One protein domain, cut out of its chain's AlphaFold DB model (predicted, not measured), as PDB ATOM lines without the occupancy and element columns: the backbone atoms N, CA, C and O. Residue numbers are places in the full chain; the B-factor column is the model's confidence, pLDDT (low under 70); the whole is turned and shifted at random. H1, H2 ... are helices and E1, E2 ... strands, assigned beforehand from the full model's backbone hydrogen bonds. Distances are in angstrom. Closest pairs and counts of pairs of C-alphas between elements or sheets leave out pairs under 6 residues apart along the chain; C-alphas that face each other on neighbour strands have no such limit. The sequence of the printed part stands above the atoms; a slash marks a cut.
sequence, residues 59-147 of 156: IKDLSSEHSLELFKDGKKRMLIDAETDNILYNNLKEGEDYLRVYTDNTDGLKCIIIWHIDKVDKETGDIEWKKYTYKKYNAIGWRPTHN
ATOM      1  N   ILE A  59      78.189   3.901  25.285       55.78
ATOM      2  CA  ILE A  59      79.278   3.053  25.777       55.78
ATOM      3  C   ILE A  59      80.294   2.675  24.685       55.78
ATOM      4  O   ILE A  59      81.460   2.447  25.003       55.78
ATOM      5  N   LYS A  60      79.889   2.605  23.406       58.34
ATOM      6  CA  LYS A  60      80.740   2.003  22.360       58.34
ATOM      7  C   LYS A  60      82.046   2.775  22.127       58.34
ATOM      8  O   LYS A  60      83.094   2.152  21.980       58.34
ATOM      9  N   ASP A  61      81.997   4.104  22.134       57.12
ATOM     10  CA  ASP A  61      83.186   4.929  21.881       57.12
ATOM     11  C   ASP A  61      84.051   5.082  23.148       57.12
ATOM     12  O   ASP A  61      85.277   5.119  23.061       57.12
ATOM     13  N   LEU A  62      83.432   5.052  24.333       65.88
ATOM     14  CA  LEU A  62      84.104   5.084  25.638       65.88
ATOM     15  C   LEU A  62      85.005   3.870  25.871       65.88
ATOM     16  O   LEU A  62      86.128   4.017  26.333       65.88
ATOM     17  N   SER A  63      84.552   2.673  25.483       62.12
ATOM     18  CA  SER A  63      85.338   1.441  25.648       62.12
ATOM     19  C   SER A  63      86.662   1.412  24.873       62.12
ATOM     20  O   SER A  63      87.486   0.536  25.118       62.12
ATOM     21  N   SER A  64      86.860   2.338  23.929       69.38
ATOM     22  CA  SER A  64      88.068   2.407  23.100       69.38
ATOM     23  C   SER A  64      89.173   3.304  23.671       69.38
ATOM     24  O   SER A  64      90.281   3.301  23.138       69.38
ATOM     25  N   GLU A  65      88.894   4.056  24.739       81.50
ATOM     26  CA  GLU A  65      89.825   5.012  25.340       81.50
ATOM     27  C   GLU A  65      90.033   4.693  26.825       81.50
ATOM     28  O   GLU A  65      89.180   4.970  27.663       81.50
ATOM     29  N   HIS A  66      91.188   4.108  27.151       82.00
ATOM     30  CA  HIS A  66      91.490   3.592  28.491       82.00
ATOM     31  C   HIS A  66      91.616   4.671  29.571       82.00
ATOM     32  O   HIS A  66      91.508   4.354  30.751       82.00
ATOM     33  N   SER A  67      91.845   5.928  29.184       86.94
ATOM     34  CA  SER A  67      91.933   7.048  30.131       86.94
ATOM     35  C   SER A  67      90.584   7.639  30.528       86.94
ATOM     36  O   SER A  67      90.540   8.587  31.306       86.94
ATOM     37  N   LEU A  68      89.481   7.113  29.989       89.12
ATOM     38  CA  LEU A  68      88.138   7.565  30.317       89.12
ATOM     39  C   LEU A  68      87.381   6.498  31.088       89.12
ATOM     40  O   LEU A  68      87.268   5.351  30.661       89.12
ATOM     41  N   GLU A  69      86.778   6.921  32.189       87.94
ATOM     42  CA  GLU A  69      85.891   6.095  32.987       87.94
ATOM     43  C   GLU A  69      84.479   6.682  32.993       87.94
ATOM     44  O   GLU A  69      84.265   7.886  33.156       87.94
ATOM     45  N   LEU A  70      83.487   5.807  32.822       87.31
ATOM     46  CA  LEU A  70      82.092   6.135  33.083       87.31
ATOM     47  C   LEU A  70      81.733   5.679  34.495       87.31
ATOM     48  O   LEU A  70      81.335   4.529  34.699       87.31
ATOM     49  N   PHE A  71      81.803   6.600  35.446       84.94
ATOM     50  CA  PHE A  71      81.389   6.329  36.814       84.94
ATOM     51  C   PHE A  71      79.869   6.402  36.945       84.94
ATOM     52  O   PHE A  71      79.216   7.315  36.422       84.94
ATOM     53  N   LYS A  72      79.294   5.428  37.653       85.06
ATOM     54  CA  LYS A  72      77.851   5.313  37.878       85.06
ATOM     55  C   LYS A  72      77.578   5.191  39.372       85.06
ATOM     56  O   LYS A  72      78.014   4.229  39.991       85.06
ATOM     57  N   ASP A  73      76.793   6.119  39.906       80.12
ATOM     58  CA  ASP A  73      76.283   6.070  41.277       80.12
ATOM     59  C   ASP A  73      74.766   6.290  41.266       80.12
ATOM     60  O   ASP A  73      74.256   7.382  40.992       80.12
ATOM     61  N   GLY A  74      74.023   5.199  41.452       82.56
ATOM     62  CA  GLY A  74      72.575   5.172  41.266       82.56
ATOM     63  C   GLY A  74      72.163   5.643  39.865       82.56
ATOM     64  O   GLY A  74      72.444   4.989  38.862       82.56
ATOM     65  N   LYS A  75      71.462   6.785  39.798       80.31
ATOM     66  CA  LYS A  75      71.048   7.427  38.533       80.31
ATOM     67  C   LYS A  75      72.091   8.397  37.978       80.31
ATOM     68  O   LYS A  75      71.977   8.802  36.823       80.31
ATOM     69  N   LYS A  76      73.073   8.795  38.788       81.00
ATOM     70  CA  LYS A  76      74.098   9.755  38.396       81.00
ATOM     71  C   LYS A  76      75.141   9.047  37.544       81.00
ATOM     72  O   LYS A  76      75.644   7.985  37.911       81.00
ATOM     73  N   ARG A  77      75.478   9.649  36.407       86.81
ATOM     74  CA  ARG A  77      76.551   9.184  35.526       86.81
ATOM     75  C   ARG A  77      77.539  10.314  35.313       86.81
ATOM     76  O   ARG A  77      77.129  11.449  35.076       86.81
ATOM     77  N   MET A  78      78.822  10.011  35.436       88.56
ATOM     78  CA  MET A  78      79.902  10.987  35.319       88.56
ATOM     79  C   MET A  78      80.962  10.457  34.365       88.56
ATOM     80  O   MET A  78      81.285   9.272  34.396       88.56
ATOM     81  N   LEU A  79      81.480  11.340  33.515       89.75
ATOM     82  CA  LEU A  79      82.663  11.067  32.712       89.75
ATOM     83  C   LEU A  79      83.878  11.542  33.493       89.75
ATOM     84  O   LEU A  79      83.973  12.734  33.792       89.75
ATOM     85  N   ILE A  80      84.778  10.620  33.800       88.88
ATOM     86  CA  ILE A  80      85.977  10.870  34.593       88.88
ATOM     87  C   ILE A  80      87.209  10.608  33.728       88.88
ATOM     88  O   ILE A  80      87.237   9.673  32.929       88.88
ATOM     89  N   ASP A  81      88.218  11.455  33.889       89.94
ATOM     90  CA  ASP A  81      89.587  11.165  33.484       89.94
ATOM     91  C   ASP A  81      90.225  10.236  34.522       89.94
ATOM     92  O   ASP A  81      90.563  10.680  35.617       89.94
ATOM     93  N   ALA A  82      90.386   8.959  34.181       87.19
ATOM     94  CA  ALA A  82      90.903   7.935  35.089       87.19
ATOM     95  C   ALA A  82      92.385   8.135  35.461       87.19
ATOM     96  O   ALA A  82      92.873   7.522  36.404       87.19
ATOM     97  N   GLU A  83      93.126   8.962  34.716       88.31
ATOM     98  CA  GLU A  83      94.533   9.255  35.018       88.31
ATOM     99  C   GLU A  83      94.674  10.369  36.064       88.31
ATOM    100  O   GLU A  83      95.687  10.439  36.759       88.31
ATOM    101  N   THR A  84      93.686  11.267  36.159       85.81
ATOM    102  CA  THR A  84      93.763  12.471  37.003       85.81
ATOM    103  C   THR A  84      92.613  12.621  37.999       85.81
ATOM    104  O   THR A  84      92.574  13.621  38.714       85.81
ATOM    105  N   ASP A  85      91.667  11.679  38.014       84.31
ATOM    106  CA  ASP A  85      90.414  11.705  38.781       84.31
ATOM    107  C   ASP A  85      89.562  12.969  38.555       84.31
ATOM    108  O   ASP A  85      88.698  13.337  39.355       84.31
ATOM    109  N   ASN A  86      89.780  13.664  37.437       85.06
ATOM    110  CA  ASN A  86      89.014  14.851  37.087       85.06
ATOM    111  C   ASN A  86      87.647  14.456  36.522       85.06
ATOM    112  O   ASN A  86      87.552  13.669  35.579       85.06
ATOM    113  N   ILE A  87      86.583  15.077  37.023       87.56
ATOM    114  CA  ILE A  87      85.254  14.992  36.422       87.56
ATOM    115  C   ILE A  87      85.256  15.889  35.190       87.56
ATOM    116  O   ILE A  87      85.290  17.119  35.273       87.56
ATOM    117  N   LEU A  88      85.204  15.251  34.028       88.50
ATOM    118  CA  LEU A  88      85.090  15.936  32.751       88.50
ATOM    119  C   LEU A  88      83.653  16.378  32.541       88.50
ATOM    120  O   LEU A  88      83.413  17.538  32.250       88.50
ATOM    121  N   TYR A  89      82.685  15.488  32.748       87.75
ATOM    122  CA  TYR A  89      81.273  15.827  32.610       87.75
ATOM    123  C   TYR A  89      80.457  15.224  33.740       87.75
ATOM    124  O   TYR A  89      80.436  14.008  33.942       87.75
ATOM    125  N   ASN A  90      79.757  16.092  34.458       85.94
ATOM    126  CA  ASN A  90      78.881  15.715  35.550       85.94
ATOM    127  C   ASN A  90      77.443  15.569  35.026       85.94
ATOM    128  O   ASN A  90      76.978  16.406  34.258       85.94
ATOM    129  N   ASN A  91      76.731  14.527  35.464       84.38
ATOM    130  CA  ASN A  91      75.324  14.274  35.135       84.38
ATOM    131  C   ASN A  91      75.033  13.955  33.651       84.38
ATOM    132  O   ASN A  91      74.147  14.546  33.041       84.38
ATOM    133  N   LEU A  92      75.749  12.976  33.094       86.12
ATOM    134  CA  LEU A  92      75.445  12.394  31.785       86.12
ATOM    135  C   LEU A  92      74.066  11.722  31.758       86.12
ATOM    136  O   LEU A  92      73.764  10.843  32.572       86.12
ATOM    137  N   LYS A  93      73.261  12.058  30.757       85.06
ATOM    138  CA  LYS A  93      71.907  11.544  30.558       85.06
ATOM    139  C   LYS A  93      71.816  10.712  29.284       85.06
ATOM    140  O   LYS A  93      72.022  11.200  28.178       85.06
ATOM    141  N   GLU A  94      71.448   9.442  29.424       78.19
ATOM    142  CA  GLU A  94      71.174   8.601  28.252       78.19
ATOM    143  C   GLU A  94      69.962   9.137  27.478       78.19
ATOM    144  O   GLU A  94      68.943   9.473  28.075       78.19
ATOM    145  N   GLY A  95      70.076   9.199  26.151       76.94
ATOM    146  CA  GLY A  95      69.031   9.709  25.255       76.94
ATOM    147  C   GLY A  95      69.064  11.226  25.035       76.94
ATOM    148  O   GLY A  95      68.571  11.685  24.006       76.94
ATOM    149  N   GLU A  96      69.694  11.983  25.939       84.38
ATOM    150  CA  GLU A  96      69.901  13.436  25.816       84.38
ATOM    151  C   GLU A  96      71.356  13.788  25.474       84.38
ATOM    152  O   GLU A  96      71.592  14.702  24.687       84.38
ATOM    153  N   ASP A  97      72.323  13.047  26.021       85.94
ATOM    154  CA  ASP A  97      73.751  13.275  25.807       85.94
ATOM    155  C   ASP A  97      74.358  12.252  24.849       85.94
ATOM    156  O   ASP A  97      74.203  11.036  25.001       85.94
ATOM    157  N   TYR A  98      75.134  12.757  23.893       84.19
ATOM    158  CA  TYR A  98      75.851  11.957  22.911       84.19
ATOM    159  C   TYR A  98      77.337  12.261  23.002       84.19
ATOM    160  O   TYR A  98      77.784  13.356  22.668       84.19
ATOM    161  N   LEU A  99      78.101  11.269  23.444       84.88
ATOM    162  CA  LEU A  99      79.546  11.355  23.578       84.88
ATOM    163  C   LEU A  99      80.228  10.691  22.391       84.88
ATOM    164  O   LEU A  99      79.824   9.617  21.947       84.88
ATOM    165  N   ARG A 100      81.308  11.311  21.927       83.56
ATOM    166  CA  ARG A 100      82.215  10.724  20.951       83.56
ATOM    167  C   ARG A 100      83.660  11.057  21.287       83.56
ATOM    168  O   ARG A 100      83.983  12.213  21.557       83.56
ATOM    169  N   VAL A 101      84.519  10.049  21.176       86.88
ATOM    170  CA  VAL A 101      85.979  10.190  21.207       86.88
ATOM    171  C   VAL A 101      86.505  10.130  19.774       86.88
ATOM    172  O   VAL A 101      86.076   9.286  18.987       86.88
ATOM    173  N   TYR A 102      87.415  11.025  19.409       84.25
ATOM    174  CA  TYR A 102      88.064  11.033  18.097       84.25
ATOM    175  C   TYR A 102      89.523  11.487  18.211       84.25
ATOM    176  O   TYR A 102      89.948  11.996  19.245       84.25
ATOM    177  N   THR A 103      90.312  11.269  17.161       88.00
ATOM    178  CA  THR A 103      91.666  11.826  17.045       88.00
ATOM    179  C   THR A 103      91.602  13.066  16.162       88.00
ATOM    180  O   THR A 103      91.070  13.000  15.054       88.00
ATOM    181  N   ASP A 104      92.116  14.191  16.652       83.94
ATOM    182  CA  ASP A 104      92.296  15.405  15.863       83.94
ATOM    183  C   ASP A 104      93.439  15.182  14.868       83.94
ATOM    184  O   ASP A 104      94.557  14.846  15.247       83.94
ATOM    185  N   ASN A 105      93.156  15.328  13.576       84.38
ATOM    186  CA  ASN A 105      94.146  15.071  12.531       84.38
ATOM    187  C   ASN A 105      95.196  16.185  12.419       84.38
ATOM    188  O   ASN A 105      96.191  15.998  11.723       84.38
ATOM    189  N   THR A 106      94.975  17.339  13.055       85.56
ATOM    190  CA  THR A 106      95.912  18.466  12.990       85.56
ATOM    191  C   THR A 106      97.134  18.257  13.881       85.56
ATOM    192  O   THR A 106      98.243  18.586  13.471       85.56
ATOM    193  N   ASP A 107      96.950  17.664  15.063       89.25
ATOM    194  CA  ASP A 107      98.023  17.431  16.037       89.25
ATOM    195  C   ASP A 107      98.085  15.997  16.586       89.25
ATOM    196  O   ASP A 107      98.948  15.679  17.403       89.25
ATOM    197  N   GLY A 108      97.205  15.106  16.126       88.12
ATOM    198  CA  GLY A 108      97.166  13.701  16.529       88.12
ATOM    199  C   GLY A 108      96.607  13.467  17.933       88.12
ATOM    200  O   GLY A 108      96.576  12.320  18.390       88.12
ATOM    201  N   LEU A 109      96.158  14.513  18.631       89.81
ATOM    202  CA  LEU A 109      95.684  14.396  20.005       89.81
ATOM    203  C   LEU A 109      94.249  13.866  20.068       89.81
ATOM    204  O   LEU A 109      93.416  14.091  19.186       89.81
ATOM    205  N   LYS A 110      93.944  13.145  21.148       91.06
ATOM    206  CA  LYS A 110      92.594  12.638  21.405       91.06
ATOM    207  C   LYS A 110      91.682  13.771  21.855       91.06
ATOM    208  O   LYS A 110      92.055  14.588  22.694       91.06
ATOM    209  N   CYS A 111      90.474  13.791  21.313       89.06
ATOM    210  CA  CYS A 111      89.441  14.768  21.608       89.06
ATOM    211  C   CYS A 111      88.139  14.068  21.993       89.06
ATOM    212  O   CYS A 111      87.810  12.999  21.480       89.06
ATOM    213  N   ILE A 112      87.381  14.709  22.876       89.12
ATOM    214  CA  ILE A 112      86.013  14.338  23.225       89.12
ATOM    215  C   ILE A 112      85.106  15.463  22.769       89.12
ATOM    216  O   ILE A 112      85.399  16.640  22.987       89.12
ATOM    217  N   ILE A 113      83.971  15.091  22.196       86.94
ATOM    218  CA  ILE A 113      82.834  15.982  22.039       86.94
ATOM    219  C   ILE A 113      81.597  15.334  22.651       86.94
ATOM    220  O   ILE A 113      81.290  14.173  22.383       86.94
ATOM    221  N   ILE A 114      80.910  16.094  23.496       87.69
ATOM    222  CA  ILE A 114      79.633  15.730  24.102       87.69
ATOM    223  C   ILE A 114      78.595  16.700  23.561       87.69
ATOM    224  O   ILE A 114      78.726  17.910  23.731       87.69
ATOM    225  N   TRP A 115      77.581  16.168  22.897       86.75
ATOM    226  CA  TRP A 115      76.430  16.909  22.409       86.75
ATOM    227  C   TRP A 115      75.263  16.676  23.362       86.75
ATOM    228  O   TRP A 115      74.783  15.550  23.467       86.75
ATOM    229  N   HIS A 116      74.827  17.728  24.042       87.69
ATOM    230  CA  HIS A 116      73.662  17.743  24.918       87.69
ATOM    231  C   HIS A 116      72.475  18.352  24.175       87.69
ATOM    232  O   HIS A 116      72.605  19.435  23.597       87.69
ATOM    233  N   ILE A 117      71.330  17.675  24.195       87.75
ATOM    234  CA  ILE A 117      70.062  18.257  23.746       87.75
ATOM    235  C   ILE A 117      69.669  19.361  24.732       87.75
ATOM    236  O   ILE A 117      69.256  19.063  25.847       87.75
ATOM    237  N   ASP A 118      69.781  20.622  24.316       88.00
ATOM    238  CA  ASP A 118      69.361  21.767  25.135       88.00
ATOM    239  C   ASP A 118      67.860  22.022  24.954       88.00
ATOM    240  O   ASP A 118      67.089  22.119  25.911       88.00
ATOM    241  N   LYS A 119      67.415  22.034  23.692       89.06
ATOM    242  CA  LYS A 119      66.012  22.229  23.335       89.06
ATOM    243  C   LYS A 119      65.635  21.402  22.115       89.06
ATOM    244  O   LYS A 119      66.410  21.257  21.176       89.06
ATOM    245  N   VAL A 120      64.409  20.886  22.125       88.31
ATOM    246  CA  VAL A 120      63.778  20.259  20.959       88.31
ATOM    247  C   VAL A 120      62.586  21.114  20.559       88.31
ATOM    248  O   VAL A 120      61.674  21.323  21.366       88.31
ATOM    249  N   ASP A 121      62.594  21.613  19.328       90.12
ATOM    250  CA  ASP A 121      61.414  22.209  18.718       90.12
ATOM    251  C   ASP A 121      60.398  21.093  18.445       90.12
ATOM    252  O   ASP A 121      60.671  20.133  17.726       90.12
ATOM    253  N   LYS A 122      59.225  21.174  19.076       89.50
ATOM    254  CA  LYS A 122      58.203  20.123  18.978       89.50
ATOM    255  C   LYS A 122      57.446  20.156  17.653       89.50
ATOM    256  O   LYS A 122      56.818  19.157  17.314       89.50
ATOM    257  N   GLU A 123      57.463  21.285  16.954       89.44
ATOM    258  CA  GLU A 123      56.752  21.478  15.693       89.44
ATOM    259  C   GLU A 123      57.610  21.013  14.518       89.44
ATOM    260  O   GLU A 123      57.126  20.276  13.660       89.44
ATOM    261  N   THR A 124      58.892  21.389  14.505       90.19
ATOM    262  CA  THR A 124      59.814  21.019  13.417       90.19
ATOM    263  C   THR A 124      60.591  19.734  13.697       90.19
ATOM    264  O   THR A 124      61.040  19.064  12.767       90.19
ATOM    265  N   GLY A 125      60.729  19.350  14.969       84.44
ATOM    266  CA  GLY A 125      61.615  18.269  15.396       84.44
ATOM    267  C   GLY A 125      63.094  18.666  15.415       84.44
ATOM    268  O   GLY A 125      63.946  17.796  15.617       84.44
ATOM    269  N   ASP A 126      63.410  19.947  15.198       86.38
ATOM    270  CA  ASP A 126      64.781  20.444  15.221       86.38
ATOM    271  C   ASP A 126      65.346  20.423  16.639       86.38
ATOM    272  O   ASP A 126      64.653  20.672  17.628       86.38
ATOM    273  N   ILE A 127      66.639  20.124  16.734       83.75
ATOM    274  CA  ILE A 127      67.349  20.055  18.007       83.75
ATOM    275  C   ILE A 127      68.364  21.183  18.081       83.75
ATOM    276  O   ILE A 127      69.267  21.285  17.247       83.75
ATOM    277  N   GLU A 128      68.248  21.971  19.140       88.81
ATOM    278  CA  GLU A 128      69.289  22.869  19.599       88.81
ATOM    279  C   GLU A 128      70.250  22.105  20.509       88.81
ATOM    280  O   GLU A 128      69.854  21.449  21.479       88.81
ATOM    281  N   TRP A 129      71.531  22.182  20.167       84.75
ATOM    282  CA  TRP A 129      72.568  21.420  20.834       84.75
ATOM    283  C   TRP A 129      73.524  22.316  21.601       84.75
ATOM    284  O   TRP A 129      74.087  23.260  21.046       84.75
ATOM    285  N   LYS A 130      73.844  21.904  22.824       88.06
ATOM    286  CA  LYS A 130      74.981  22.426  23.575       88.06
ATOM    287  C   LYS A 130      76.147  21.450  23.469       88.06
ATOM    288  O   LYS A 130      76.002  20.263  23.752       88.06
ATOM    289  N   LYS A 131      77.313  21.931  23.035       86.00
ATOM    290  CA  LYS A 131      78.512  21.096  22.861       86.00
ATOM    291  C   LYS A 131      79.444  21.284  24.039       86.00
ATOM    292  O   LYS A 131      79.631  22.415  24.454       86.00
ATOM    293  N   TYR A 132      80.080  20.223  24.514       87.19
ATOM    294  CA  TYR A 132      81.161  20.269  25.496       87.19
ATOM    295  C   TYR A 132      82.347  19.513  24.919       87.19
ATOM    296  O   TYR A 132      82.207  18.371  24.485       87.19
ATOM    297  N   THR A 133      83.506  20.158  24.867       88.31
ATOM    298  CA  THR A 133      84.660  19.641  24.129       88.31
ATOM    299  C   THR A 133      85.885  19.565  25.019       88.31
ATOM    300  O   THR A 133      86.187  20.512  25.743       88.31
ATOM    301  N   TYR A 134      86.613  18.453  24.936       90.12
ATOM    302  CA  TYR A 134      87.847  18.226  25.685       90.12
ATOM    303  C   TYR A 134      88.943  17.713  24.763       90.12
ATOM    304  O   TYR A 134      88.656  17.070  23.755       90.12
ATOM    305  N   LYS A 135      90.194  17.957  25.136       91.44
ATOM    306  CA  LYS A 135      91.385  17.465  24.446       91.44
ATOM    307  C   LYS A 135      92.362  16.889  25.456       91.44
ATOM    308  O   LYS A 135      92.550  17.472  26.526       91.44
ATOM    309  N   LYS A 136      92.926  15.726  25.136       92.00
ATOM    310  CA  LYS A 136      93.886  15.023  25.984       92.00
ATOM    311  C   LYS A 136      95.287  15.549  25.716       92.00
ATOM    312  O   LYS A 136      95.764  15.510  24.584       92.00
ATOM    313  N   TYR A 137      95.954  15.980  26.776       89.56
ATOM    314  CA  TYR A 137      97.358  16.363  26.766       89.56
ATOM    315  C   TYR A 137      98.132  15.421  27.682       89.56
ATOM    316  O   TYR A 137      97.787  15.275  28.851       89.56
ATOM    317  N   ASN A 138      99.219  14.831  27.185       87.19
ATOM    318  CA  ASN A 138      99.962  13.784  27.900       87.19
ATOM    319  C   ASN A 138     100.413  14.177  29.319       87.19
ATOM    320  O   ASN A 138     100.508  13.319  30.183       87.19
ATOM    321  N   ALA A 139     100.708  15.458  29.561       85.62
ATOM    322  CA  ALA A 139     101.217  15.921  30.852       85.62
ATOM    323  C   ALA A 139     100.124  16.294  31.865       85.62
ATOM    324  O   ALA A 139     100.397  16.342  33.060       85.62
ATOM    325  N   ILE A 140      98.918  16.636  31.402       84.69
ATOM    326  CA  ILE A 140      97.886  17.269  32.243       84.69
ATOM    327  C   ILE A 140      96.501  16.630  32.093       84.69
ATOM    328  O   ILE A 140      95.536  17.164  32.635       84.69
ATOM    329  N   GLY A 141      96.396  15.517  31.368       88.44
ATOM    330  CA  GLY A 141      95.145  14.801  31.142       88.44
ATOM    331  C   GLY A 141      94.188  15.549  30.215       88.44
ATOM    332  O   GLY A 141      94.596  16.294  29.314       88.44
ATOM    333  N   TRP A 142      92.892  15.342  30.424       90.88
ATOM    334  CA  TRP A 142      91.844  15.960  29.615       90.88
ATOM    335  C   TRP A 142      91.556  17.408  30.043       90.88
ATOM    336  O   TRP A 142      91.417  17.733  31.228       90.88
ATOM    337  N   ARG A 143      91.455  18.312  29.061       88.81
ATOM    338  CA  ARG A 143      91.191  19.744  29.275       88.81
ATOM    339  C   ARG A 143      90.109  20.273  28.342       88.81
ATOM    340  O   ARG A 143      90.076  19.858  27.185       88.81
ATOM    341  N   PRO A 144      89.240  21.185  28.807       88.00
ATOM    342  CA  PRO A 144      88.212  21.781  27.971       88.00
ATOM    343  C   PRO A 144      88.869  22.593  26.853       88.00
ATOM    344  O   PRO A 144      89.875  23.261  27.083       88.00
ATOM    345  N   THR A 145      88.321  22.516  25.643       79.50
ATOM    346  CA  THR A 145      88.869  23.248  24.487       79.50
ATOM    347  C   THR A 145      88.044  24.469  24.148       79.50
ATOM    348  O   THR A 145      88.608  25.554  24.071       79.50
ATOM    349  N   HIS A 146      86.726  24.333  24.005       64.56
ATOM    350  CA  HIS A 146      85.815  25.442  23.721       64.56
ATOM    351  C   HIS A 146      84.538  25.279  24.546       64.56
ATOM    352  O   HIS A 146      83.656  24.511  24.158       64.56
ATOM    353  N   ASN A 147      84.457  25.959  25.694       55.47
ATOM    354  CA  ASN A 147      83.177  26.267  26.330       55.47
ATOM    355  C   ASN A 147      83.319  27.180  27.550       55.47
ATOM    356  O   ASN A 147      84.019  26.840  28.501       55.47
TER     357      ASN A 147
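AT A GLANCE: This is residues 59 to 147 of the 156 residues of an uncharacterized protein of Flammeovirga pectinis (UniProt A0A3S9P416). A long, strongly twisted sheet, E4 to E7, faces a smaller sheet, E1 to E3, over part of its length as a loose sandwich, with the short helix H1 at one side near E4. At one end of the long sheet the turn of the E5 and E6 hairpin, residues 121 to 126, sticks out. The 89 printed residues hold H1 and then E1 to E7; both sheets are antiparallel meanders, each strand the neighbour of the one before, in the orders E4 E5 E6 E7 and E1 E2 E3. The class is mostly strand, and the whole is compact, with a radius of gyration of the C-alphas of 13.9 A and spans of 47 by 37 by 23 A.

IN THESE COORDINATES: E4 is residues 97 to 103, 20.0 A; E5 is 110 to 120, 29.8 A; E6 is 127 to 137, 31.5 A; E7 is 141 to 144, ending at C-alpha 144 (88.212, 21.781, 27.971). E1 is 68 to 73, E2 76 to 81 and E3 86 to 90. H1 is 59 to 62, from C-alpha 59 (79.278, 3.053, 25.777).

HOW THE PARTS SIT: E5 pairs with E6 through N 114 and O 132, 2.8 A, with E4 on its other side through N 100 and O 113, 2.9 A. E6 pairs with E7 through N 135 and O 143, 2.8 A. In the other sheet N 71 and O 78 of E1 and E2 are 2.9 A apart, and N 79 and O 89 of E2 and E3 2.9 A. The parts of the sheets that face each other are 10.3 A centre to centre; the closest C-alphas of E2 and E7 are Asp 81 and Trp 142, 6.6 A. E1 and E4 are apart. H1 is on the larger sheet at a height of 7.0 A and only grazes the smaller; its one O i to N i+3 pair is within range, and it is too short for an i+4 pair.

THE WHOLE: The C-alphas of Glu 123 and Ala 139, 47.3 A, are the two farthest apart. The printed part has no cut and no long link. Mean pLDDT of the printed part is 84.3; residues 59 to 64 and 146 to 147 are under 70.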